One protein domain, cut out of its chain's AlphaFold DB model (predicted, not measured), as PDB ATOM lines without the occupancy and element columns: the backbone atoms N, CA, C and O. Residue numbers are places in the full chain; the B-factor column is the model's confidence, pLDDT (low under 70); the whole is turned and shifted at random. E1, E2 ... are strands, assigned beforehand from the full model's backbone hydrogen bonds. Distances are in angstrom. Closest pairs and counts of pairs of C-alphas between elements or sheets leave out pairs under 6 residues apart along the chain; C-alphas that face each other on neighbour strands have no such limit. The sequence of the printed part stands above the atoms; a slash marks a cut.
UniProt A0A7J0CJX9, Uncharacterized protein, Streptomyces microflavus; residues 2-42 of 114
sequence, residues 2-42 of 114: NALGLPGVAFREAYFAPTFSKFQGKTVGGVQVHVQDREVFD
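This is residues 2 to 42 of the 114 residues of an uncharacterized protein of Streptomyces microflavus (UniProt A0A7J0CJX9). What is seen first? With little regular structure, the printed part is a long, bent hairpin of two strands, E1 and E2; residues 19 to 24 of its loop stick out at one end, and unnamed residues 2 to 8 and 36 to 42 lie towards the other. What is it made of? The 41 printed residues hold no named helix and two strands, E1 then E2, in one antiparallel sheet; the class is all strand, with only 16 residues in named elements. It is only just loose, close to extended, with a radius of gyration of the C-alphas of 13.2 A and spans of 35 by 19 by 12 A.

Where is E1? It is residues 9 to 16, 20.8 A long, from C-alpha 9 at (177.096, 199.729, 149.679). Where is E2? It is residues 28 to 35, 21.5 A long, ending at (181.578, 200.143, 150.295).

How do they pair? Hairpin E1 and E2 is antiparallel at 151 degrees; N 10 and O 34, 2.9 A apart, are within hydrogen-bond range. Is E1 straight? It bends by 54 degrees at residue 13.

How large is it? The farthest C-alphas, of Gly 25 and Glu 39, are 36.1 A apart. Any long link, cut or low confidence? The 11-residue link is long; the printed part has no cut, and no printed residue is under 70 in pLDDT.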
ATOM      1  N   ASN A   2     169.626 202.115 153.902       97.19
ATOM      2  CA  ASN A   2     169.708 200.674 153.565       97.19
ATOM      3  C   ASN A   2     168.485 200.143 152.786       97.19
ATOM      4  O   ASN A   2     168.648 199.374 151.848       97.19
ATOM      5  N   ALA A   3     167.278 200.629 153.100       97.00
ATOM      6  CA  ALA A   3     166.047 200.276 152.381       97.00
ATOM      7  C   ALA A   3     166.036 200.657 150.883       97.00
ATOM      8  O   ALA A   3     165.189 200.166 150.150       97.00
ATOM      9  N   LEU A   4     166.954 201.515 150.418       96.38
ATOM     10  CA  LEU A   4     167.080 201.867 148.998       96.38
ATOM     11  C   LEU A   4     167.775 200.775 148.169       96.38
ATOM     12  O   LEU A   4     167.792 200.887 146.949       96.38
ATOM     13  N   GLY A   5     168.384 199.764 148.806       96.94
ATOM     14  CA  GLY A   5     168.994 198.629 148.104       96.94
ATOM     15  C   GLY A   5     170.089 199.022 147.105       96.94
ATOM     16  O   GLY A   5     170.204 198.405 146.049       96.94
ATOM     17  N   LEU A   6     170.861 200.077 147.396       97.69
ATOM     18  CA  LEU A   6     171.918 200.547 146.496       97.69
ATOM     19  C   LEU A   6     173.032 199.488 146.369       97.69
ATOM     20  O   LEU A   6     173.457 198.931 147.382       97.69
ATOM     21  N   PRO A   7     173.528 199.216 145.151       97.62
ATOM     22  CA  PRO A   7     174.481 198.137 144.917       97.62
ATOM     23  C   PRO A   7     175.844 198.427 145.559       97.62
ATOM     24  O   PRO A   7     176.345 199.552 145.515       97.62
ATOM     25  N   GLY A   8     176.448 197.393 146.151       98.12
ATOM     26  CA  GLY A   8     177.822 197.428 146.666       98.12
ATOM     27  C   GLY A   8     178.045 198.300 147.902       98.12
ATOM     28  O   GLY A   8     179.197 198.532 148.272       98.12
ATOM     29  N   VAL A   9     176.985 198.792 148.555       98.62
ATOM     30  CA  VAL A   9     177.096 199.729 149.679       98.62
ATOM     31  C   VAL A   9     176.102 199.438 150.800       98.62
ATOM     32  O   VAL A   9     174.919 199.207 150.573       98.62
ATOM     33  N   ALA A  10     176.587 199.533 152.035       98.12
ATOM     34  CA  ALA A  10     175.770 199.543 153.240       98.12
ATOM     35  C   ALA A  10     175.978 200.843 154.019       98.12
ATOM     36  O   ALA A  10     177.025 201.494 153.938       98.12
ATOM     37  N   PHE A  11     174.977 201.216 154.809       98.25
ATOM     38  CA  PHE A  11     174.995 202.417 155.630       98.25
ATOM     39  C   PHE A  11     174.864 202.037 157.097       98.25
ATOM     40  O   PHE A  11     173.974 201.273 157.478       98.25
ATOM     41  N   ARG A  12     175.735 202.612 157.922       97.31
ATOM     42  CA  ARG A  12     175.701 202.476 159.377       97.31
ATOM     43  C   ARG A  12     175.491 203.849 159.995       97.31
ATOM     44  O   ARG A  12     176.118 204.808 159.558       97.31
ATOM     45  N   GLU A  13     174.621 203.948 160.988       95.75
ATOM     46  CA  GLU A  13     174.495 205.171 161.780       95.75
ATOM     47  C   GLU A  13     175.836 205.520 162.442       95.75
ATOM     48  O   GLU A  13     176.580 204.639 162.876       95.75
ATOM     49  N   ALA A  14     176.169 206.807 162.471       94.12
ATOM     50  CA  ALA A  14     177.424 207.286 163.020       94.12
ATOM     51  C   ALA A  14     177.219 208.570 163.822       94.12
ATOM     52  O   ALA A  14     176.563 209.505 163.361       94.12
ATOM     53  N   TYR A  15     177.866 208.622 164.983       95.12
ATOM     54  CA  TYR A  15     177.986 209.812 165.812       95.12
ATOM     55  C   TYR A  15     179.457 210.075 166.093       95.12
ATOM     56  O   TYR A  15     180.189 209.165 166.484       95.12
ATOM     57  N   PHE A  16     179.905 211.306 165.878       93.19
ATOM     58  CA  PHE A  16     181.288 211.696 166.140       93.19
ATOM     59  C   PHE A  16     181.403 213.209 166.329       93.19
ATOM     60  O   PHE A  16     180.536 213.960 165.891       93.19
ATOM     61  N   ALA A  17     182.479 213.661 166.970       96.12
ATOM     62  CA  ALA A  17     182.836 215.074 167.051       96.12
ATOM     63  C   ALA A  17     183.982 215.355 166.060       96.12
ATOM     64  O   ALA A  17     185.077 214.816 166.247       96.12
ATOM     65  N   PRO A  18     183.770 216.150 164.991       94.00
ATOM     66  CA  PRO A  18     184.828 216.490 164.046       94.00
ATOM     67  C   PRO A  18     186.003 217.185 164.745       94.00
ATOM     68  O   PRO A  18     185.805 218.069 165.584       94.00
ATOM     69  N   THR A  19     187.229 216.822 164.367       94.62
ATOM     70  CA  THR A  19     188.455 217.402 164.943       94.62
ATOM     71  C   THR A  19     188.854 218.731 164.296       94.62
ATOM     72  O   THR A  19     189.615 219.489 164.890       94.62
ATOM     73  N   PHE A  20     188.318 219.055 163.113       93.31
ATOM     74  CA  PHE A  20     188.554 220.310 162.392       93.31
ATOM     75  C   PHE A  20     187.364 220.669 161.481       93.31
ATOM     76  O   PHE A  20     186.511 219.830 161.194       93.31
ATOM     77  N   SER A  21     187.346 221.904 160.962       93.75
ATOM     78  CA  SER A  21     186.352 222.410 159.997       93.75
ATOM     79  C   SER A  21     184.914 222.480 160.552       93.75
ATOM     80  O   SER A  21     184.687 222.882 161.692       93.75
ATOM     81  N   LYS A  22     183.911 222.197 159.710       88.12
ATOM     82  CA  LYS A  22     182.485 222.320 160.031       88.12
ATOM     83  C   LYS A  22     182.146 221.526 161.289       88.12
ATOM     84  O   LYS A  22     182.477 220.350 161.389       88.12
ATOM     85  N   PHE A  23     181.425 222.174 162.201       93.50
ATOM     86  CA  PHE A  23     180.964 221.577 163.457       93.50
ATOM     87  C   PHE A  23     182.094 221.045 164.358       93.50
ATOM     88  O   PHE A  23     181.843 220.162 165.170       93.50
ATOM     89  N   GLN A  24     183.319 221.583 164.249       96.19
ATOM     90  CA  GLN A  24     184.443 221.199 165.111       96.19
ATOM     91  C   GLN A  24     184.045 221.180 166.594       96.19
ATOM     92  O   GLN A  24     183.447 222.133 167.099       96.19
ATOM     93  N   GLY A  25     184.381 220.080 167.275       96.19
ATOM     94  CA  GLY A  25     184.100 219.870 168.699       96.19
ATOM     95  C   GLY A  25     182.627 219.616 169.044       96.19
ATOM     96  O   GLY A  25     182.318 219.373 170.206       96.19
ATOM     97  N   LYS A  26     181.713 219.647 168.066       96.81
ATOM     98  CA  LYS A  26     180.289 219.360 168.268       96.81
ATOM     99  C   LYS A  26     179.986 217.939 167.817       96.81
ATOM    100  O   LYS A  26     180.320 217.572 166.694       96.81
ATOM    101  N   THR A  27     179.319 217.155 168.660       96.31
ATOM    102  CA  THR A  27     178.809 215.841 168.253       96.31
ATOM    103  C   THR A  27     177.797 216.016 167.127       96.31
ATOM    104  O   THR A  27     176.787 216.702 167.291       96.31
ATOM    105  N   VAL A  28     178.067 215.389 165.985       95.19
ATOM    106  CA  VAL A  28     177.164 215.324 164.836       95.19
ATOM    107  C   VAL A  28     176.673 213.896 164.647       95.19
ATOM    108  O   VAL A  28     177.413 212.945 164.897       95.19
ATOM    109  N   GLY A  29     175.422 213.759 164.211       92.88
ATOM    110  CA  GLY A  29     174.840 212.495 163.766       92.88
ATOM    111  C   GLY A  29     174.825 212.408 162.242       92.88
ATOM    112  O   GLY A  29     174.688 213.418 161.550       92.88
ATOM    113  N   GLY A  30     174.962 211.200 161.711       92.25
ATOM    114  CA  GLY A  30     174.923 210.954 160.279       92.25
ATOM    115  C   GLY A  30     175.007 209.474 159.943       92.25
ATOM    116  O   GLY A  30     174.690 208.605 160.752       92.25
ATOM    117  N   VAL A  31     175.446 209.189 158.719       94.81
ATOM    118  CA  VAL A  31     175.655 207.823 158.241       94.81
ATOM    119  C   VAL A  31     177.079 207.655 157.733       94.81
ATOM    120  O   VAL A  31     177.590 208.485 156.982       94.81
ATOM    121  N   GLN A  32     177.715 206.560 158.125       96.75
ATOM    122  CA  GLN A  32     178.940 206.079 157.512       96.75
ATOM    123  C   GLN A  32     178.590 205.238 156.284       96.75
ATOM    124  O   GLN A  32     177.736 204.350 156.348       96.75
ATOM    125  N   VAL A  33     179.266 205.516 155.169       97.75
ATOM    126  CA  VAL A  33     179.139 204.760 153.920       97.75
ATOM    127  C   VAL A  33     180.182 203.646 153.916       97.75
ATOM    128  O   VAL A  33     181.382 203.917 153.927       97.75
ATOM    129  N   HIS A  34     179.727 202.396 153.906       98.00
ATOM    130  CA  HIS A  34     180.576 201.212 153.831       98.00
ATOM    131  C   HIS A  34     180.464 200.609 152.433       98.00
ATOM    132  O   HIS A  34     179.468 199.962 152.115       98.00
ATOM    133  N   VAL A  35     181.481 200.821 151.596       98.19
ATOM    134  CA  VAL A  35     181.578 200.143 150.295       98.19
ATOM    135  C   VAL A  35     181.967 198.688 150.549       98.19
ATOM    136  O   VAL A  35     183.050 198.422 151.066       98.19
ATOM    137  N   GLN A  36     181.059 197.773 150.229       98.00
ATOM    138  CA  GLN A  36     181.217 196.329 150.419       98.00
ATOM    139  C   GLN A  36     181.708 195.638 149.144       98.00
ATOM    140  O   GLN A  36     182.461 194.675 149.233       98.00
ATOM    141  N   ASP A  37     181.329 196.159 147.976       98.12
ATOM    142  CA  ASP A  37     181.792 195.683 146.675       98.12
ATOM    143  C   ASP A  37     182.031 196.887 145.762       98.12
ATOM    144  O   ASP A  37     181.119 197.660 145.470       98.12
ATOM    145  N   ARG A  38     183.285 197.067 145.347       97.25
ATOM    146  CA  ARG A  38     183.714 198.206 144.533       97.25
ATOM    147  C   ARG A  38     183.314 198.088 143.069       97.25
ATOM    148  O   ARG A  38     183.167 199.126 142.435       97.25
ATOM    149  N   GLU A  39     183.145 196.876 142.549       97.75
ATOM    150  CA  GLU A  39     182.867 196.652 141.126       97.75
ATOM    151  C   GLU A  39     181.437 197.062 140.764       97.75
ATOM    152  O   GLU A  39     181.172 197.531 139.659       97.75
ATOM    153  N   VAL A  40     180.511 196.946 141.720       97.88
ATOM    154  CA  VAL A  40     179.094 197.298 141.527       97.88
ATOM    155  C   VAL A  40     178.690 198.610 142.203       97.88
ATOM    156  O   VAL A  40     177.564 199.075 142.017       97.88
ATOM    157  N   PHE A  41     179.577 199.219 142.993       98.25
ATOM    158  CA  PHE A  41     179.286 200.467 143.689       98.25
ATOM    159  C   PHE A  41     179.201 201.652 142.721       98.25
ATOM    160  O   PHE A  41     180.172 202.005 142.054       98.25
ATOM    161  N   ASP A  42     178.049 202.327 142.712       96.69
ATOM    162  CA  ASP A  42     177.862 203.598 142.009       96.69
ATOM    163  C   ASP A  42     177.957 204.777 143.003       96.69
ATOM    164  O   ASP A  42     176.974 205.105 143.689       96.69
TER     165      ASP A  42